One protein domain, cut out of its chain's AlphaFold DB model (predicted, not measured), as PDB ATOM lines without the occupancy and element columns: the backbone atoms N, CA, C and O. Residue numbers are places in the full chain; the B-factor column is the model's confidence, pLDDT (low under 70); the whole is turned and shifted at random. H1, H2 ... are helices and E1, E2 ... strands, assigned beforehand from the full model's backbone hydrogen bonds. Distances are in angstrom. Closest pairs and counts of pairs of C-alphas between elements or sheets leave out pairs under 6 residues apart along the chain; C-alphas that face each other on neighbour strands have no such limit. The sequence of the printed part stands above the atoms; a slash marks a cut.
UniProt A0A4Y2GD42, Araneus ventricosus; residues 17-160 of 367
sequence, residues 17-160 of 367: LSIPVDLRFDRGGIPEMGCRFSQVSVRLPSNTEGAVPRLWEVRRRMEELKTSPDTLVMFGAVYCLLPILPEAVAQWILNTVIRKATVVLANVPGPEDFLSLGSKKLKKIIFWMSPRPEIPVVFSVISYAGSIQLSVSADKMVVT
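This is residues 17 to 160 of the 367 residues of a protein of Araneus ventricosus (UniProt A0A4Y2GD42). A strongly twisted sheet of five strands has its three helices gathered round the edge with E2, while E4 and E5 at the other edge have no helix on them. Residues 26 to 31 and 116 to 121 stick out as loops. The 144 printed residues run E1, E2, H1, H2, H3, E3, E4, E5; the mixed sheet has the order E2, E1, E3, E4, E5, and the class is mixed. The whole is only just loose, close to compact, with a radius of gyration of the C-alphas of 17.8 A and spans of 51 by 45 by 35 A.

The sheet holds E2, residues 37 to 43, 19.7 A; E1, 17 to 22, 16.2 A, from C-alpha 17 at (15.148, -6.439, -15.620); E3, 103 to 108, 16.3 A; E4, 137 to 144, 22.9 A; and E5, 147 to 154, 23.1 A, to C-alpha 154 at (3.265, -13.177, -19.406). H1 is residues 51 to 67, 24.6 A; H2, 70 to 81, 15.8 A; H3, 87 to 98, 16.3 A.

E1 and E2 form an antiparallel hairpin, with N 19 and O 40 at 2.8 A. E1 and E3 are parallel, N 18 to O 103 2.8 A, as are E3 and E4, N 106 to O 139 2.8 A. E4 and E5 form an antiparallel hairpin, N 140 to O 151 2.8 A. H2 is on the sheet at a height of 5.8 A; the C-alphas of Ser 38 and Phe 75, the closest of E2 and H2, are 5.3 A apart. H1 is on the sheet too, while H3 only grazes it with residues 97 to 98. In H1, H2 and H3 every O i to N i+4 pair is within hydrogen-bond range.

The farthest C-alphas, of Val 89 and Ser 119, are 51.1 A apart. The printed part has no cut. The links E1 to E2 and E3 to E4 are long. Residues 25 to 35 have pLDDT under 70.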
ATOM      1  N   LEU A  17      14.885  -5.121 -15.074       90.44
ATOM      2  CA  LEU A  17      15.148  -6.439 -15.620       90.44
ATOM      3  C   LEU A  17      15.952  -7.263 -14.617       90.44
ATOM      4  O   LEU A  17      17.031  -6.840 -14.220       90.44
ATOM      5  N   SER A  18      15.473  -8.444 -14.245       90.06
ATOM      6  CA  SER A  18      16.256  -9.417 -13.486       90.06
ATOM      7  C   SER A  18      16.809 -10.505 -14.402       90.06
ATOM      8  O   SER A  18      16.116 -11.010 -15.285       90.06
ATOM      9  N   ILE A  19      18.079 -10.842 -14.205       89.12
ATOM     10  CA  ILE A  19      18.828 -11.790 -15.023       89.12
ATOM     11  C   ILE A  19      19.457 -12.811 -14.073       89.12
ATOM     12  O   ILE A  19      20.217 -12.419 -13.181       89.12
ATOM     13  N   PRO A  20      19.142 -14.108 -14.219       87.44
ATOM     14  CA  PRO A  20      19.875 -15.155 -13.537       87.44
ATOM     15  C   PRO A  20      21.246 -15.314 -14.200       87.44
ATOM     16  O   PRO A  20      21.345 -15.493 -15.413       87.44
ATOM     17  N   VAL A  21      22.299 -15.237 -13.396       83.88
ATOM     18  CA  VAL A  21      23.684 -15.438 -13.817       83.88
ATOM     19  C   VAL A  21      24.156 -16.771 -13.258       83.88
ATOM     20  O   VAL A  21      24.065 -17.008 -12.051       83.88
ATOM     21  N   ASP A  22      24.636 -17.642 -14.143       82.81
ATOM     22  CA  ASP A  22      25.293 -18.884 -13.749       82.81
ATOM     23  C   ASP A  22      26.656 -18.549 -13.137       82.81
ATOM     24  O   ASP A  22      27.462 -17.840 -13.740       82.81
ATOM     25  N   LEU A  23      26.888 -19.021 -11.914       76.12
ATOM     26  CA  LEU A  23      28.133 -18.805 -11.174       76.12
ATOM     27  C   LEU A  23      29.010 -20.055 -11.144       76.12
ATOM     28  O   LEU A  23      30.016 -20.098 -10.431       76.12
ATOM     29  N   ARG A  24      28.639 -21.096 -11.892       72.25
ATOM     30  CA  ARG A  24      29.479 -22.279 -12.034       72.25
ATOM     31  C   ARG A  24      30.744 -21.907 -12.799       72.25
ATOM     32  O   ARG A  24      30.698 -21.431 -13.928       72.25
ATOM     33  N   PHE A  25      31.883 -22.139 -12.158       63.00
ATOM     34  CA  PHE A  25      33.175 -22.088 -12.816       63.00
ATOM     35  C   PHE A  25      33.418 -23.449 -13.463       63.00
ATOM     36  O   PHE A  25      33.519 -24.456 -12.758       63.00
ATOM     37  N   ASP A  26      33.472 -23.482 -14.792       61.56
ATOM     38  CA  ASP A  26      33.785 -24.703 -15.519       61.56
ATOM     39  C   ASP A  26      35.254 -25.075 -15.264       61.56
ATOM     40  O   ASP A  26      36.174 -24.354 -15.649       61.56
ATOM     41  N   ARG A  27      35.477 -26.168 -14.528       55.78
ATOM     42  CA  ARG A  27      36.819 -26.674 -14.193       55.78
ATOM     43  C   ARG A  27      37.329 -27.714 -15.196       55.78
ATOM     44  O   ARG A  27      38.327 -28.367 -14.907       55.78
ATOM     45  N   GLY A  28      36.669 -27.891 -16.346       55.91
ATOM     46  CA  GLY A  28      37.080 -28.878 -17.353       55.91
ATOM     47  C   GLY A  28      36.935 -30.331 -16.882       55.91
ATOM     48  O   GLY A  28      37.637 -31.214 -17.369       55.91
ATOM     49  N   GLY A  29      36.054 -30.571 -15.903       65.12
ATOM     50  CA  GLY A  29      35.747 -31.889 -15.345       65.12
ATOM     51  C   GLY A  29      34.332 -32.357 -15.685       65.12
ATOM     52  O   GLY A  29      33.614 -31.722 -16.455       65.12
ATOM     53  N   ILE A  30      33.909 -33.472 -15.083       64.06
ATOM     54  CA  ILE A  30      32.523 -33.950 -15.183       64.06
ATOM     55  C   ILE A  30      31.606 -32.858 -14.603       64.06
ATOM     56  O   ILE A  30      31.856 -32.415 -13.479       64.06
ATOM     57  N   PRO A  31      30.565 -32.406 -15.327       65.56
ATOM     58  CA  PRO A  31      29.671 -31.371 -14.830       65.56
ATOM     59  C   PRO A  31      28.997 -31.836 -13.535       65.56
ATOM     60  O   PRO A  31      28.206 -32.781 -13.533       65.56
ATOM     61  N   GLU A  32      29.313 -31.169 -12.423       67.44
ATOM     62  CA  GLU A  32      28.630 -31.397 -11.153       67.44
ATOM     63  C   GLU A  32      27.150 -31.025 -11.299       67.44
ATOM     64  O   GLU A  32      26.795 -29.921 -11.730       67.44
ATOM     65  N   MET A  33      26.271 -31.952 -10.915       65.12
ATOM     66  CA  MET A  33      24.844 -31.677 -10.809       65.12
ATOM     67  C   MET A  33      24.612 -30.686  -9.667       65.12
ATOM     68  O   MET A  33      25.060 -30.892  -8.542       65.12
ATOM     69  N   GLY A  34      23.899 -29.599  -9.945       68.06
ATOM     70  CA  GLY A  34      23.590 -28.585  -8.946       68.06
ATOM     71  C   GLY A  34      23.112 -27.282  -9.569       68.06
ATOM     72  O   GLY A  34      23.371 -26.994 -10.736       68.06
ATOM     73  N   CYS A  35      22.406 -26.480  -8.775       69.50
ATOM     74  CA  CYS A  35      21.883 -25.187  -9.193       69.50
ATOM     75  C   CYS A  35      22.624 -24.083  -8.428       69.50
ATOM     76  O   CYS A  35      22.326 -23.823  -7.266       69.50
ATOM     77  N   ARG A  36      23.632 -23.465  -9.059       75.62
ATOM     78  CA  ARG A  36      24.387 -22.335  -8.490       75.62
ATOM     79  C   ARG A  36      24.223 -21.118  -9.391       75.62
ATOM     80  O   ARG A  36      25.038 -20.873 -10.273       75.62
ATOM     81  N   PHE A  37      23.149 -20.371  -9.172       79.44
ATOM     82  CA  PHE A  37      22.905 -19.114  -9.871       79.44
ATOM     83  C   PHE A  37      22.644 -17.991  -8.875       79.44
ATOM     84  O   PHE A  37      22.180 -18.218  -7.757       79.44
ATOM     85  N   SER A  38      22.929 -16.769  -9.306       82.19
ATOM     86  CA  SER A  38      22.586 -15.546  -8.587       82.19
ATOM     87  C   SER A  38      21.685 -14.690  -9.458       82.19
ATOM     88  O   SER A  38      21.796 -14.706 -10.682       82.19
ATOM     89  N   GLN A  39      20.761 -13.965  -8.840       81.94
ATOM     90  CA  GLN A  39      19.874 -13.061  -9.560       81.94
ATOM     91  C   GLN A  39      20.396 -11.638  -9.445       81.94
ATOM     92  O   GLN A  39      20.519 -11.094  -8.349       81.94
ATOM     93  N   VAL A  40      20.641 -11.016 -10.593       85.19
ATOM     94  CA  VAL A  40      21.085  -9.626 -10.680       85.19
ATOM     95  C   VAL A  40      19.970  -8.798 -11.296       85.19
ATOM     96  O   VAL A  40      19.274  -9.264 -12.196       85.19
ATOM     97  N   SER A  41      19.762  -7.582 -10.795       86.56
ATOM     98  CA  SER A  41      18.726  -6.674 -11.292       86.56
ATOM     99  C   SER A  41      19.341  -5.442 -11.941       86.56
ATOM    100  O   SER A  41      20.219  -4.801 -11.376       86.56
ATOM    101  N   VAL A  42      18.837  -5.089 -13.118       88.25
ATOM    102  CA  VAL A  42      19.340  -4.033 -13.995       88.25
ATOM    103  C   VAL A  42      18.193  -3.116 -14.365       88.25
ATOM    104  O   VAL A  42      17.143  -3.576 -14.803       88.25
ATOM    105  N   ARG A  43      18.370  -1.803 -14.255       89.00
ATOM    106  CA  ARG A  43      17.369  -0.861 -14.773       89.00
ATOM    107  C   ARG A  43      17.551  -0.701 -16.275       89.00
ATOM    108  O   ARG A  43      18.633  -0.318 -16.725       89.00
ATOM    109  N   LEU A  44      16.500  -0.945 -17.049       88.56
ATOM    110  CA  LEU A  44      16.525  -0.744 -18.493       88.56
ATOM    111  C   LEU A  44      16.454   0.757 -18.830       88.56
ATOM    112  O   LEU A  44      15.704   1.497 -18.190       88.56
ATOM    113  N   PRO A  45      17.220   1.237 -19.825       86.06
ATOM    114  CA  PRO A  45      17.175   2.626 -20.272       86.06
ATOM    115  C   PRO A  45      15.954   2.870 -21.177       86.06
ATOM    116  O   PRO A  45      16.081   3.061 -22.384       86.06
ATOM    117  N   SER A  46      14.749   2.859 -20.600       82.69
ATOM    118  CA  SER A  46      13.504   3.151 -21.334       82.69
ATOM    119  C   SER A  46      13.397   4.617 -21.774       82.69
ATOM    120  O   SER A  46      12.719   4.909 -22.754       82.69
ATOM    121  N   ASN A  47      14.108   5.526 -21.096       83.31
ATOM    122  CA  ASN A  47      14.077   6.968 -21.360       83.31
ATOM    123  C   ASN A  47      15.058   7.440 -22.456       83.31
ATOM    124  O   ASN A  47      15.144   8.631 -22.735       83.31
ATOM    125  N   THR A  48      15.848   6.542 -23.052       82.31
ATOM    126  CA  THR A  48      16.807   6.917 -24.102       82.31
ATOM    127  C   THR A  48      16.121   6.913 -25.466       82.31
ATOM    128  O   THR A  48      15.615   5.878 -25.919       82.31
ATOM    129  N   GLU A  49      16.126   8.064 -26.133       83.75
ATOM    130  CA  GLU A  49      15.616   8.208 -27.493       83.75
ATOM    131  C   GLU A  49      16.571   7.592 -28.527       83.75
ATOM    132  O   GLU A  49      17.796   7.670 -28.420       83.75
ATOM    133  N   GLY A  50      15.991   6.962 -29.550       84.12
ATOM    134  CA  GLY A  50      16.731   6.271 -30.605       84.12
ATOM    135  C   GLY A  50      17.146   4.839 -30.244       84.12
ATOM    136  O   GLY A  50      17.613   4.542 -29.147       84.12
ATOM    137  N   ALA A  51      17.012   3.931 -31.215       86.44
ATOM    138  CA  ALA A  51      17.264   2.503 -31.015       86.44
ATOM    139  C   ALA A  51      18.758   2.187 -30.790       86.44
ATOM    140  O   ALA A  51      19.113   1.399 -29.916       86.44
ATOM    141  N   VAL A  52      19.655   2.847 -31.535       88.00
ATOM    142  CA  VAL A  52      21.105   2.600 -31.440       88.00
ATOM    143  C   VAL A  52      21.714   3.146 -30.137       88.00
ATOM    144  O   VAL A  52      22.400   2.378 -29.466       88.00
ATOM    145  N   PRO A  53      21.475   4.408 -29.718       87.94
ATOM    146  CA  PRO A  53      21.953   4.892 -28.417       87.94
ATOM    147  C   PRO A  53      21.440   4.048 -27.247       87.94
ATOM    148  O   PRO A  53      22.200   3.727 -26.337       87.94
ATOM    149  N   ARG A  54      20.174   3.609 -27.308       89.62
ATOM    150  CA  ARG A  54      19.586   2.712 -26.308       89.62
ATOM    151  C   ARG A  54      20.315   1.370 -26.239       89.62
ATOM    152  O   ARG A  54      20.600   0.903 -25.141       89.62
ATOM    153  N   LEU A  55      20.662   0.775 -27.383       89.38
ATOM    154  CA  LEU A  55      21.442  -0.465 -27.437       89.38
ATOM    155  C   LEU A  55      22.828  -0.304 -26.791       89.38
ATOM    156  O   LEU A  55      23.253  -1.168 -26.027       89.38
ATOM    157  N   TRP A  56      23.517   0.807 -27.062       88.25
ATOM    158  CA  TRP A  56      24.822   1.097 -26.459       88.25
ATOM    159  C   TRP A  56      24.742   1.305 -24.949       88.25
ATOM    160  O   TRP A  56      25.578   0.776 -24.220       88.25
ATOM    161  N   GLU A  57      23.718   2.007 -24.471       89.00
ATOM    162  CA  GLU A  57      23.497   2.199 -23.037       89.00
ATOM    163  C   GLU A  57      23.163   0.875 -22.333       89.00
ATOM    164  O   GLU A  57      23.675   0.609 -21.246       89.00
ATOM    165  N   VAL A  58      22.368  -0.000 -22.964       90.50
ATOM    166  CA  VAL A  58      22.145  -1.366 -22.457       90.50
ATOM    167  C   VAL A  58      23.464  -2.135 -22.392       90.50
ATOM    168  O   VAL A  58      23.759  -2.726 -21.357       90.50
ATOM    169  N   ARG A  59      24.282  -2.103 -23.455       89.25
ATOM    170  CA  ARG A  59      25.596  -2.766 -23.481       89.25
ATOM    171  C   ARG A  59      26.494  -2.268 -22.350       89.25
ATOM    172  O   ARG A  59      27.066  -3.093 -21.650       89.25
ATOM    173  N   ARG A  60      26.585  -0.948 -22.154       88.62
ATOM    174  CA  ARG A  60      27.379  -0.332 -21.082       88.62
ATOM    175  C   ARG A  60      26.939  -0.827 -19.705       88.62
ATOM    176  O   ARG A  60      27.770  -1.325 -18.957       88.62
ATOM    177  N   ARG A  61      25.634  -0.779 -19.407       88.25
ATOM    178  CA  ARG A  61      25.092  -1.258 -18.121       88.25
ATOM    179  C   ARG A  61      25.334  -2.748 -17.904       88.25
ATOM    180  O   ARG A  61      25.656  -3.154 -16.797       88.25
ATOM    181  N   MET A  62      25.190  -3.568 -18.946       87.00
ATOM    182  CA  MET A  62      25.480  -5.003 -18.853       87.00
ATOM    183  C   MET A  62      26.965  -5.275 -18.612       87.00
ATOM    184  O   MET A  62      27.293  -6.197 -17.874       87.00
ATOM    185  N   GLU A  63      27.859  -4.496 -19.219       86.50
ATOM    186  CA  GLU A  63      29.301  -4.643 -19.011       86.50
ATOM    187  C   GLU A  63      29.705  -4.243 -17.591       86.50
ATOM    188  O   GLU A  63      30.399  -5.002 -16.920       86.50
ATOM    189  N   GLU A  64      29.177  -3.124 -17.088       85.44
ATOM    190  CA  GLU A  64      29.365  -2.698 -15.696       85.44
ATOM    191  C   GLU A  64      28.944  -3.801 -14.718       85.44
ATOM    192  O   GLU A  64      29.688  -4.133 -13.797       85.44
ATOM    193  N   LEU A  65      27.807  -4.454 -14.970       83.06
ATOM    194  CA  LEU A  65      27.327  -5.557 -14.138       83.06
ATOM    195  C   LEU A  65      28.208  -6.802 -14.204       83.06
ATOM    196  O   LEU A  65      28.426  -7.438 -13.175       83.06
ATOM    197  N   LYS A  66      28.741  -7.147 -15.379       80.62
ATOM    198  CA  LYS A  66      29.700  -8.255 -15.507       80.62
ATOM    199  C   LYS A  66      30.993  -7.976 -14.749       80.62
ATOM    200  O   LYS A  66      31.558  -8.897 -14.171       80.62
ATOM    201  N   THR A  67      31.460  -6.726 -14.758       77.56
ATOM    202  CA  THR A  67      32.656  -6.318 -14.006       77.56
ATOM    203  C   THR A  67      32.393  -6.151 -12.510       77.56
ATOM    204  O   THR A  67      33.333  -6.185 -11.717       77.56
ATOM    205  N   SER A  68      31.132  -5.975 -12.110       79.38
ATOM    206  CA  SER A  68      30.773  -5.743 -10.715       79.38
ATOM    207  C   SER A  68      30.898  -7.023  -9.870       79.38
ATOM    208  O   SER A  68      30.413  -8.086 -10.273       79.38
ATOM    209  N   PRO A  69      31.486  -6.941  -8.662       74.25
ATOM    210  CA  PRO A  69      31.522  -8.062  -7.722       74.25
ATOM    211  C   PRO A  69      30.151  -8.343  -7.080       74.25
ATOM    212  O   PRO A  69      30.002  -9.342  -6.375       74.25
ATOM    213  N   ASP A  70      29.145  -7.500  -7.333       75.69
ATOM    214  CA  ASP A  70      27.802  -7.566  -6.748       75.69
ATOM    215  C   ASP A  70      27.164  -8.948  -6.898       75.69
ATOM    216  O   ASP A  70      26.547  -9.452  -5.963       75.69
ATOM    217  N   THR A  71      27.359  -9.606  -8.044       76.50
ATOM    218  CA  THR A  71      26.806 -10.946  -8.297       76.50
ATOM    219  C   THR A  71      27.342 -11.980  -7.305       76.50
ATOM    220  O   THR A  71      26.574 -12.797  -6.787       76.50
ATOM    221  N   LEU A  72      28.649 -11.927  -7.024       79.94
ATOM    222  CA  LEU A  72      29.329 -12.838  -6.106       79.94
ATOM    223  C   LEU A  72      28.975 -12.517  -4.653       79.94
ATOM    224  O   LEU A  72      28.711 -13.431  -3.877       79.94
ATOM    225  N   VAL A  73      28.916 -11.231  -4.298       82.12
ATOM    226  CA  VAL A  73      28.516 -10.785  -2.955       82.12
ATOM    227  C   VAL A  73      27.078 -11.198  -2.659       82.12
ATOM    228  O   VAL A  73      26.816 -11.767  -1.603       82.12
ATOM    229  N   MET A  74      26.151 -10.985  -3.597       78.31
ATOM    230  CA  MET A  74      24.753 -11.388  -3.437       78.31
ATOM    231  C   MET A  74      24.610 -12.907  -3.349       78.31
ATOM    232  O   MET A  74      23.861 -13.396  -2.507       78.31
ATOM    233  N   PHE A  75      25.362 -13.664  -4.153       81.06
ATOM    234  CA  PHE A  75      25.383 -15.122  -4.047       81.06
ATOM    235  C   PHE A  75      25.909 -15.594  -2.693       81.06
ATOM    236  O   PHE A  75      25.271 -16.425  -2.055       81.06
ATOM    237  N   GLY A  76      27.038 -15.047  -2.234       79.69
ATOM    238  CA  GLY A  76      27.627 -15.379  -0.940       79.69
ATOM    239  C   GLY A  76      26.708 -15.011   0.221       79.69
ATOM    240  O   GLY A  76      26.516 -15.812   1.127       79.69
ATOM    241  N   ALA A  77      26.066 -13.843   0.162       80.56
ATOM    242  CA  ALA A  77      25.077 -13.433   1.148       80.56
ATOM    243  C   ALA A  77      23.895 -14.410   1.181       80.56
ATOM    244  O   ALA A  77      23.547 -14.902   2.246       80.56
ATOM    245  N   VAL A  78      23.311 -14.764   0.034       79.56
ATOM    246  CA  VAL A  78      22.216 -15.744  -0.027       79.56
ATOM    247  C   VAL A  78      22.684 -17.104   0.502       79.56
ATOM    248  O   VAL A  78      22.055 -17.659   1.396       79.56
ATOM    249  N   TYR A  79      23.815 -17.619   0.029       81.31
ATOM    250  CA  TYR A  79      24.327 -18.929   0.429       81.31
ATOM    251  C   TYR A  79      24.655 -19.017   1.927       81.31
ATOM    252  O   TYR A  79      24.397 -20.046   2.545       81.31
ATOM    253  N   CYS A  80      25.181 -17.944   2.525       81.94
ATOM    254  CA  CYS A  80      25.511 -17.899   3.949       81.94
ATOM    255  C   CYS A  80      24.301 -17.586   4.837       81.94
ATOM    256  O   CYS A  80      24.193 -18.154   5.919       81.94
ATOM    257  N   LEU A  81      23.388 -16.697   4.420       78.38
ATOM    258  CA  LEU A  81      22.239 -16.301   5.245       78.38
ATOM    259  C   LEU A  81      21.085 -17.309   5.196       78.38
ATOM    260  O   LEU A  81      20.447 -17.516   6.226       78.38
ATOM    261  N   LEU A  82      20.804 -17.942   4.051       79.38
ATOM    262  CA  LEU A  82      19.696 -18.904   3.936       79.38
ATOM    263  C   LEU A  82      19.760 -20.082   4.928       79.38
ATOM    264  O   LEU A  82      18.706 -20.406   5.465       79.38
ATOM    265  N   PRO A  83      20.914 -20.723   5.205       79.88
ATOM    266  CA  PRO A  83      20.967 -21.827   6.167       79.88
ATOM    267  C   PRO A  83      20.847 -21.374   7.629       79.88
ATOM    268  O   PRO A  83      20.557 -22.194   8.494       79.88
ATOM    269  N   ILE A  84      21.086 -20.092   7.917       85.19
ATOM    270  CA  ILE A  84      21.055 -19.537   9.279       85.19
ATOM    271  C   ILE A  84      19.662 -18.986   9.612       85.19
ATOM    272  O   ILE A  84      19.242 -19.000  10.768       85.19
ATOM    273  N   LEU A  85      18.939 -18.475   8.611       86.06
ATOM    274  CA  LEU A  85      17.638 -17.845   8.813       86.06
ATOM    275  C   LEU A  85      16.491 -18.866   8.883       86.06
ATOM    276  O   LEU A  85      16.463 -19.820   8.106       86.06
ATOM    277  N   PRO A  86      15.469 -18.615   9.724       87.00
ATOM    278  CA  PRO A  86      14.200 -19.325   9.640       87.00
ATOM    279  C   PRO A  86      13.575 -19.166   8.251       87.00
ATOM    280  O   PRO A  86      13.599 -18.076   7.670       87.00
ATOM    281  N   GLU A  87      12.955 -20.234   7.750       84.25
ATOM    282  CA  GLU A  87      12.412 -20.311   6.389       84.25
ATOM    283  C   GLU A  87      11.512 -19.117   6.029       84.25
ATOM    284  O   GLU A  87      11.676 -18.514   4.968       84.25
ATOM    285  N   ALA A  88      10.622 -18.710   6.939       86.81
ATOM    286  CA  ALA A  88       9.715 -17.583   6.722       86.81
ATOM    287  C   ALA A  88      10.459 -16.261   6.450       86.81
ATOM    288  O   ALA A  88      10.078 -15.494   5.564       86.81
ATOM    289  N   VAL A  89      11.549 -16.003   7.180       85.94
ATOM    290  CA  VAL A  89      12.346 -14.778   7.022       85.94
ATOM    291  C   VAL A  89      13.149 -14.840   5.724       85.94
ATOM    292  O   VAL A  89      13.182 -13.864   4.975       85.94
ATOM    293  N   ALA A  90      13.745 -15.993   5.413       83.19
ATOM    294  CA  ALA A  90      14.489 -16.192   4.172       83.19
ATOM    295  C   ALA A  90      13.596 -15.999   2.931       83.19
ATOM    296  O   ALA A  90      13.965 -15.270   2.007       83.19
ATOM    297  N   GLN A  91      12.393 -16.584   2.935       82.38
ATOM    298  CA  GLN A  91      11.404 -16.403   1.870       82.38
ATOM    299  C   GLN A  91      10.964 -14.940   1.751       82.38
ATOM    300  O   GLN A  91      10.883 -14.412   0.641       82.38
ATOM    301  N   TRP A  92      10.734 -14.252   2.872       85.56
ATOM    302  CA  TRP A  92      10.365 -12.837   2.868       85.56
ATOM    303  C   TRP A  92      11.457 -11.942   2.257       85.56
ATOM    304  O   TRP A  92      11.158 -11.095   1.407       85.56
ATOM    305  N   ILE A  93      12.726 -12.160   2.620       83.81
ATOM    306  CA  ILE A  93      13.869 -11.431   2.046       83.81
ATOM    307  C   ILE A  93      13.956 -11.688   0.539       83.81
ATOM    308  O   ILE A  93      14.024 -10.738  -0.246       83.81
ATOM    309  N   LEU A  94      13.904 -12.956   0.120       81.00
ATOM    310  CA  LEU A  94      14.003 -13.331  -1.289       81.00
ATOM    311  C   LEU A  94      12.862 -12.723  -2.116       81.00
ATOM    312  O   LEU A  94      13.105 -12.131  -3.169       81.00
ATOM    313  N   ASN A  95      11.630 -12.794  -1.614       83.44
ATOM    314  CA  ASN A  95      10.465 -12.206  -2.270       83.44
ATOM    315  C   ASN A  95      10.592 -10.684  -2.380       83.44
ATOM    316  O   ASN A  95      10.242 -10.111  -3.407       83.44
ATOM    317  N   THR A  96      11.155 -10.016  -1.374       82.50
ATOM    318  CA  THR A  96      11.384  -8.563  -1.409       82.50
ATOM    319  C   THR A  96      12.412  -8.162  -2.470       82.50
ATOM    320  O   THR A  96      12.257  -7.126  -3.121       82.50
ATOM    321  N   VAL A  97      13.453  -8.973  -2.682       80.00
ATOM    322  CA  VAL A  97      14.439  -8.745  -3.751       80.00
ATOM    323  C   VAL A  97      13.801  -8.959  -5.123       80.00
ATOM    324  O   VAL A  97      13.951  -8.116  -6.007       80.00
ATOM    325  N   ILE A  98      13.040 -10.040  -5.286       79.31
ATOM    326  CA  ILE A  98      12.437 -10.418  -6.570       79.31
ATOM    327  C   ILE A  98      11.323  -9.458  -6.987       79.31
ATOM    328  O   ILE A  98      11.258  -9.087  -8.156       79.31
ATOM    329  N   ARG A  99      10.506  -8.973  -6.043       81.31
ATOM    330  CA  ARG A  99       9.437  -7.985  -6.295       81.31
ATOM    331  C   ARG A  99       9.932  -6.681  -6.921       81.31
ATOM    332  O   ARG A  99       9.136  -5.932  -7.477       81.31
ATOM    333  N   LYS A 100      11.231  -6.378  -6.837       82.31
ATOM    334  CA  LYS A 100      11.820  -5.189  -7.475       82.31
ATOM    335  C   LYS A 100      11.975  -5.344  -8.990       82.31
ATOM    336  O   LYS A 100      12.191  -4.341  -9.674       82.31
ATOM    337  N   ALA A 101      11.897  -6.566  -9.512       85.00
ATOM    338  CA  ALA A 101      12.009  -6.856 -10.931       85.00
ATOM    339  C   ALA A 101      10.629  -6.867 -11.597       85.00
ATOM    340  O   ALA A 101       9.713  -7.552 -11.158       85.00
ATOM    341  N   THR A 102      10.498  -6.132 -12.699       87.38
ATOM    342  CA  THR A 102       9.275  -6.120 -13.521       87.38
ATOM    343  C   THR A 102       9.305  -7.176 -14.620       87.38
ATOM    344  O   THR A 102       8.265  -7.604 -15.109       87.38
ATOM    345  N   VAL A 103      10.508  -7.565 -15.039       90.12
ATOM    346  CA  VAL A 103      10.742  -8.499 -16.136       90.12
ATOM    347  C   VAL A 103      11.897  -9.406 -15.747       90.12
ATOM    348  O   VAL A 103      12.881  -8.925 -15.187       90.12
ATOM    349  N   VAL A 104      11.814 -10.692 -16.077       91.44
ATOM    350  CA  VAL A 104      12.966 -11.604 -16.017       91.44
ATOM    351  C   VAL A 104      13.406 -11.974 -17.426       91.44
ATOM    352  O   VAL A 104      12.567 -12.268 -18.272       91.44
ATOM    353  N   LEU A 105      14.716 -11.978 -17.679       91.75
ATOM    354  CA  LEU A 105      15.308 -12.521 -18.902       91.75
ATOM    355  C   LEU A 105      16.219 -13.685 -18.538       91.75
ATOM    356  O   LEU A 105      17.293 -13.481 -17.981       91.75
ATOM    357  N   ALA A 106      15.800 -14.895 -18.887       90.81
ATOM    358  CA  ALA A 106      16.619 -16.090 -18.789       90.81
ATOM    359  C   ALA A 106      17.293 -16.349 -20.138       90.81
ATOM    360  O   ALA A 106      16.607 -16.552 -21.140       90.81
ATOM    361  N   ASN A 107      18.623 -16.340 -20.162       91.38
ATOM    362  CA  ASN A 107      19.412 -16.676 -21.341       91.38
ATOM    363  C   ASN A 107      20.212 -17.946 -21.066       91.38
ATOM    364  O   ASN A 107      21.116 -17.930 -20.230       91.38
ATOM    365  N   VAL A 108      19.867 -19.031 -21.753       87.56
ATOM    366  CA  VAL A 108      20.510 -20.333 -21.583       87.56
ATOM    367  C   VAL A 108      21.271 -20.674 -22.865       87.56
ATOM    368  O   VAL A 108      20.648 -20.764 -23.927       87.56
ATOM    369  N   PRO A 109      22.598 -20.880 -22.802       86.81
ATOM    370  CA  PRO A 109      23.333 -21.392 -23.947       86.81
ATOM    371  C   PRO A 109      22.908 -22.842 -24.185       86.81
ATOM    372  O   PRO A 109      23.021 -23.687 -23.297       86.81
ATOM    373  N   GLY A 110      22.376 -23.127 -25.369       87.81
ATOM    374  CA  GLY A 110      22.170 -24.501 -25.815       87.81
ATOM    375  C   GLY A 110      23.277 -24.958 -26.771       87.81
ATOM    376  O   GLY A 110      24.184 -24.184 -27.085       87.81
ATOM    377  N   PRO A 111      23.221 -26.223 -27.215       87.62
ATOM    378  CA  PRO A 111      24.288 -26.841 -27.992       87.62
ATOM    379  C   PRO A 111      24.448 -26.198 -29.374       87.62
ATOM    380  O   PRO A 111      23.467 -25.842 -30.040       87.62
ATOM    381  N   GLU A 112      25.707 -26.066 -29.792       87.44
ATOM    382  CA  GLU A 112      26.086 -25.506 -31.093       87.44
ATOM    383  C   GLU A 112      25.802 -26.483 -32.239       87.44
ATOM    384  O   GLU A 112      25.391 -26.056 -33.317       87.44
ATOM    385  N   ASP A 113      25.928 -27.785 -31.979       88.62
ATOM    386  CA  ASP A 113      25.672 -28.843 -32.951       88.62
ATOM    387  C   ASP A 113      24.219 -29.330 -32.942       88.62
ATOM    388  O   ASP A 113      23.489 -29.262 -31.946       88.62
ATOM    389  N   PHE A 114      23.798 -29.890 -34.077       89.25
ATOM    390  CA  PHE A 114      22.511 -30.565 -34.176       89.25
ATOM    391  C   PHE A 114      22.510 -31.837 -33.335       89.25
ATOM    392  O   PHE A 114      23.265 -32.774 -33.591       89.25
ATOM    393  N   LEU A 115      21.575 -31.913 -32.395       90.31
ATOM    394  CA  LEU A 115      21.342 -33.122 -31.625       90.31
ATOM    395  C   LEU A 115      20.477 -34.111 -32.416       90.31
ATOM    396  O   LEU A 115      19.489 -33.739 -33.063       90.31
ATOM    397  N   SER A 116      20.818 -35.394 -32.332       90.44
ATOM    398  CA  SER A 116      19.990 -36.499 -32.815       90.44
ATOM    399  C   SER A 116      19.437 -37.298 -31.643       90.44
ATOM    400  O   SER A 116      20.159 -37.680 -30.729       90.44
ATOM    401  N   LEU A 117      18.134 -37.573 -31.684       91.12
ATOM    402  CA  LEU A 117      17.488 -38.510 -30.779       91.12
ATOM    403  C   LEU A 117      17.200 -39.790 -31.572       91.12
ATOM    404  O   LEU A 117      16.288 -39.832 -32.405       91.12
ATOM    405  N   GLY A 118      18.038 -40.811 -31.378       91.06
ATOM    406  CA  GLY A 118      18.053 -41.999 -32.234       91.06
ATOM    407  C   GLY A 118      18.396 -41.634 -33.684       91.06
ATOM    408  O   GLY A 118      19.383 -40.950 -33.941       91.06
ATOM    409  N   SER A 119      17.555 -42.044 -34.637       91.88
ATOM    410  CA  SER A 119      17.721 -41.746 -36.071       91.88
ATOM    411  C   SER A 119      17.140 -40.394 -36.514       91.88
ATOM    412  O   SER A 119      17.201 -40.054 -37.696       91.88
ATOM    413  N   LYS A 120      16.559 -39.603 -35.600       92.38
ATOM    414  CA  LYS A 120      15.874 -38.344 -35.932       92.38
ATOM    415  C   LYS A 120      16.660 -37.134 -35.436       92.38
ATOM    416  O   LYS A 120      17.028 -37.059 -34.269       92.38
ATOM    417  N   LYS A 121      16.863 -36.148 -36.314       91.56
ATOM    418  CA  LYS A 121      17.489 -34.861 -35.966       91.56
ATOM    419  C   LYS A 121      16.484 -33.932 -35.281       91.56
ATOM    420  O   LYS A 121      15.371 -33.742 -35.781       91.56
ATOM    421  N   LEU A 122      16.884 -33.327 -34.165       91.56
ATOM    422  CA  LEU A 122      16.093 -32.324 -33.459       91.56
ATOM    423  C   LEU A 122      16.099 -31.012 -34.247       91.56
ATOM    424  O   LEU A 122      17.154 -30.442 -34.528       91.56
ATOM    425  N   LYS A 123      14.904 -30.533 -34.610       88.69
ATOM    426  CA  LYS A 123      14.733 -29.308 -35.408       88.69
ATOM    427  C   LYS A 123      14.776 -28.038 -34.564       88.69
ATOM    428  O   LYS A 123      15.295 -27.028 -35.021       88.69
ATOM    429  N   LYS A 124      14.164 -28.063 -33.378       88.25
ATOM    430  CA  LYS A 124      14.016 -26.902 -32.494       88.25
ATOM    431  C   LYS A 124      13.982 -27.358 -31.043       88.25
ATOM    432  O   LYS A 124      13.402 -28.400 -30.747       88.25
ATOM    433  N   ILE A 125      14.541 -26.534 -30.168       90.00
ATOM    434  CA  ILE A 125      14.427 -26.664 -28.718       90.00
ATOM    435  C   ILE A 125      13.743 -25.400 -28.216       90.00
ATOM    436  O   ILE A 125      14.126 -24.296 -28.596       90.00
ATOM    437  N   ILE A 126      12.703 -25.566 -27.407       89.19
ATOM    438  CA  ILE A 126      11.965 -24.460 -26.803       89.19
ATOM    439  C   ILE A 126      12.159 -24.565 -25.297       89.19
ATOM    440  O   ILE A 126      12.047 -25.647 -24.728       89.19
ATOM    441  N   PHE A 127      12.458 -23.433 -24.674       88.31
ATOM    442  CA  PHE A 127      12.638 -23.314 -23.238       88.31
ATOM    443  C   PHE A 127      11.648 -22.284 -22.699       88.31
ATOM    444  O   PHE A 127      11.575 -21.160 -23.202       88.31
ATOM    445  N   TRP A 128      10.896 -22.677 -21.674       87.44
ATOM    446  CA  TRP A 128      10.023 -21.793 -20.916       87.44
ATOM    447  C   TRP A 128      10.401 -21.857 -19.442       87.44
ATOM    448  O   TRP A 128      10.388 -22.914 -18.812       87.44
ATOM    449  N   MET A 129      10.724 -20.702 -18.876       84.31
ATOM    450  CA  MET A 129      10.854 -20.561 -17.435       84.31
ATOM    451  C   MET A 129       9.474 -20.300 -16.826       84.31
ATOM    452  O   MET A 129       8.716 -19.469 -17.333       84.31
ATOM    453  N   SER A 130       9.145 -21.006 -15.741       78.94
ATOM    454  CA  SER A 130       7.909 -20.740 -15.002       78.94
ATOM    455  C   SER A 130       8.008 -19.371 -14.319       78.94
ATOM    456  O   SER A 130       8.972 -19.149 -13.571       78.94
ATOM    457  N   PRO A 131       7.073 -18.439 -14.572       75.06
ATOM    458  CA  PRO A 131       7.067 -17.157 -13.888       75.06
ATOM    459  C   PRO A 131       6.769 -17.358 -12.400       75.06
ATOM    460  O   PRO A 131       5.947 -18.189 -12.017       75.06
ATOM    461  N   ARG A 132       7.433 -16.571 -11.553       79.31
ATOM    462  CA  ARG A 132       6.983 -16.395 -10.168       79.31
ATOM    463  C   ARG A 132       5.768 -15.462 -10.158       79.31
ATOM    464  O   ARG A 132       5.713 -14.580 -11.012       79.31
ATOM    465  N   PRO A 133       4.830 -15.614  -9.209       77.75
ATOM    466  CA  PRO A 133       3.607 -14.810  -9.175       77.75
ATOM    467  C   PRO A 133       3.872 -13.300  -9.075       77.75
ATOM    468  O   PRO A 133       3.055 -12.500  -9.513       77.75
ATOM    469  N   GLU A 134       5.025 -12.889  -8.546       81.62
ATOM    470  CA  GLU A 134       5.413 -11.482  -8.440       81.62
ATOM    471  C   GLU A 134       5.927 -10.872  -9.753       81.62
ATOM    472  O   GLU A 134       6.057  -9.652  -9.842       81.62
ATOM    473  N   ILE A 135       6.255 -11.693 -10.757       86.38
ATOM    474  CA  ILE A 135       6.877 -11.245 -12.005       86.38
ATOM    475  C   ILE A 135       5.882 -11.420 -13.157       86.38
ATOM    476  O   ILE A 135       5.608 -12.549 -13.566       86.38
ATOM    477  N   PRO A 136       5.394 -10.319 -13.752       87.62
ATOM    478  CA  PRO A 136       4.341 -10.387 -14.757       87.62
ATOM    479  C   PRO A 136       4.831 -10.834 -16.135       87.62
ATOM    480  O   PRO A 136       4.019 -11.283 -16.935       87.62
ATOM    481  N   VAL A 137       6.124 -10.682 -16.455       90.75
ATOM    482  CA  VAL A 137       6.673 -11.007 -17.783       90.75
ATOM    483  C   VAL A 137       8.030 -11.689 -17.669       90.75
ATOM    484  O   VAL A 137       8.941 -11.203 -16.995       90.75
ATOM    485  N   VAL A 138       8.190 -12.794 -18.392       91.56
ATOM    486  CA  VAL A 138       9.426 -13.571 -18.468       91.56
ATOM    487  C   VAL A 138       9.793 -13.821 -19.926       91.56
ATOM    488  O   VAL A 138       9.026 -14.405 -20.690       91.56
ATOM    489  N   PHE A 139      10.998 -13.404 -20.297       92.38
ATOM    490  CA  PHE A 139      11.631 -13.718 -21.570       92.38
ATOM    491  C   PHE A 139      12.585 -14.893 -21.367       92.38
ATOM    492  O   PHE A 139      13.445 -14.865 -20.491       92.38
ATOM    493  N   SER A 140      12.426 -15.933 -22.175       93.00
ATOM    494  CA  SER A 140      13.262 -17.131 -22.158       93.00
ATOM    495  C   SER A 140      13.951 -17.267 -23.511       93.00
ATOM    496  O   SER A 140      13.284 -17.368 -24.539       93.00
ATOM    497  N   VAL A 141      15.279 -17.236 -23.511       93.19
ATOM    498  CA  VAL A 141      16.118 -17.316 -24.707       93.19
ATOM    499  C   VAL A 141      16.969 -18.571 -24.629       93.19
ATOM    500  O   VAL A 141      17.620 -18.817 -23.615       93.19
ATOM    501  N   ILE A 142      16.971 -19.343 -25.713       93.44
ATOM    502  CA  ILE A 142      17.870 -20.482 -25.886       93.44
ATOM    503  C   ILE A 142      18.490 -20.466 -27.282       93.44
ATOM    504  O   ILE A 142      17.803 -20.236 -28.281       93.44
ATOM    505  N   SER A 143      19.798 -20.698 -27.354       92.44
ATOM    506  CA  SER A 143      20.514 -20.921 -28.612       92.44
ATOM    507  C   SER A 143      20.521 -22.408 -28.961       92.44
ATOM    508  O   SER A 143      20.740 -23.246 -28.096       92.44
ATOM    509  N   TYR A 144      20.277 -22.763 -30.218       93.25
ATOM    510  CA  TYR A 144      20.356 -24.142 -30.695       93.25
ATOM    511  C   TYR A 144      20.730 -24.174 -32.175       93.25
ATOM    512  O   TYR A 144      20.032 -23.563 -32.988       93.25
ATOM    513  N   ALA A 145      21.800 -24.894 -32.525       88.62
ATOM    514  CA  ALA A 145      22.223 -25.120 -33.910       88.62
ATOM    515  C   ALA A 145      22.287 -23.834 -34.764       88.62
ATOM    516  O   ALA A 145      21.679 -23.729 -35.834       88.62
ATOM    517  N   GLY A 146      22.946 -22.797 -34.234       86.81
ATOM    518  CA  GLY A 146      23.080 -21.484 -34.884       86.81
ATOM    519  C   GLY A 146      21.803 -20.631 -34.929       86.81
ATOM    520  O   GLY A 146      21.823 -19.521 -35.457       86.81
ATOM    521  N   SER A 147      20.689 -21.110 -34.370       88.81
ATOM    522  CA  SER A 147      19.424 -20.375 -34.273       88.81
ATOM    523  C   SER A 147      19.143 -19.939 -32.837       88.81
ATOM    524  O   SER A 147      19.413 -20.676 -31.893       88.81
ATOM    525  N   ILE A 148      18.538 -18.765 -32.657       91.12
ATOM    526  CA  ILE A 148      18.073 -18.287 -31.348       91.12
ATOM    527  C   ILE A 148      16.556 -18.462 -31.281       91.12
ATOM    528  O   ILE A 148      15.833 -17.996 -32.162       91.12
ATOM    529  N   GLN A 149      16.072 -19.132 -30.240       91.44
ATOM    530  CA  GLN A 149      14.649 -19.258 -29.939       91.44
ATOM    531  C   GLN A 149      14.308 -18.340 -28.764       91.44
ATOM    532  O   GLN A 149      14.914 -18.436 -27.697       91.44
ATOM    533  N   LEU A 150      13.331 -17.456 -28.968       92.00
ATOM    534  CA  LEU A 150      12.790 -16.566 -27.943       92.00
ATOM    535  C   LEU A 150      11.365 -17.001 -27.603       92.00
ATOM    536  O   LEU A 150      10.510 -17.071 -28.484       92.00
ATOM    537  N   SER A 151      11.110 -17.226 -26.320       91.62
ATOM    538  CA  SER A 151       9.784 -17.503 -25.770       91.62
ATOM    539  C   SER A 151       9.413 -16.426 -24.758       91.62
ATOM    540  O   SER A 151      10.270 -15.934 -24.021       91.62
ATOM    541  N   VAL A 152       8.134 -16.052 -24.721       91.12
ATOM    542  CA  VAL A 152       7.613 -15.036 -23.800       91.12
ATOM    543  C   VAL A 152       6.450 -15.631 -23.026       91.12
ATOM    544  O   VAL A 152       5.464 -16.062 -23.622       91.12
ATOM    545  N   SER A 153       6.567 -15.612 -21.704       90.12
ATOM    546  CA  SER A 153       5.496 -15.956 -20.774       90.12
ATOM    547  C   SER A 153       5.068 -14.678 -20.070       90.12
ATOM    548  O   SER A 153       5.915 -13.968 -19.529       90.12
ATOM    549  N   ALA A 154       3.778 -14.359 -20.082       89.88
ATOM    550  CA  ALA A 154       3.265 -13.177 -19.406       89.88
ATOM    551  C   ALA A 154       1.945 -13.480 -18.700       89.88
ATOM    552  O   ALA A 154       1.143 -14.276 -19.193       89.88
ATOM    553  N   ASP A 155       1.724 -12.823 -17.566       88.81
ATOM    554  CA  ASP A 155       0.443 -12.833 -16.878       88.81
ATOM    555  C   ASP A 155      -0.592 -12.062 -17.707       88.81
ATOM    556  O   ASP A 155      -0.413 -10.884 -18.032       88.81
ATOM    557  N   LYS A 156      -1.696 -12.737 -18.035       86.19
ATOM    558  CA  LYS A 156      -2.801 -12.193 -18.826       86.19
ATOM    559  C   LYS A 156      -3.496 -11.016 -18.133       86.19
ATOM    560  O   LYS A 156      -4.053 -10.167 -18.825       86.19
ATOM    561  N   MET A 157      -3.458 -10.958 -16.799       86.75
ATOM    562  CA  MET A 157      -4.038  -9.851 -16.030       86.75
ATOM    563  C   MET A 157      -3.262  -8.545 -16.220       86.75
ATOM    564  O   MET A 157      -3.854  -7.469 -16.193       86.75
ATOM    565  N   VAL A 158      -1.948  -8.636 -16.444       85.06
ATOM    566  CA  VAL A 158      -1.069  -7.472 -16.637       85.06
ATOM    567  C   VAL A 158      -0.866  -7.173 -18.121       85.06
ATOM    568  O   VAL A 158      -0.910  -6.018 -18.541       85.06
ATOM    569  N   VAL A 159      -0.669  -8.210 -18.936       85.25
ATOM    570  CA  VAL A 159      -0.468  -8.108 -20.383       85.25
ATOM    571  C   VAL A 159      -1.627  -8.795 -21.094       85.25
ATOM    572  O   VAL A 159      -1.625 -10.004 -21.316       85.25
ATOM    573  N   THR A 160      -2.610  -8.002 -21.513       85.88
ATOM    574  CA  THR A 160      -3.821  -8.490 -22.194       85.88
ATOM    575  C   THR A 160      -3.530  -9.200 -23.520       85.88
ATOM    576  O   THR A 160      -4.268 -10.107 -23.904       85.88
TER     577      THR A 160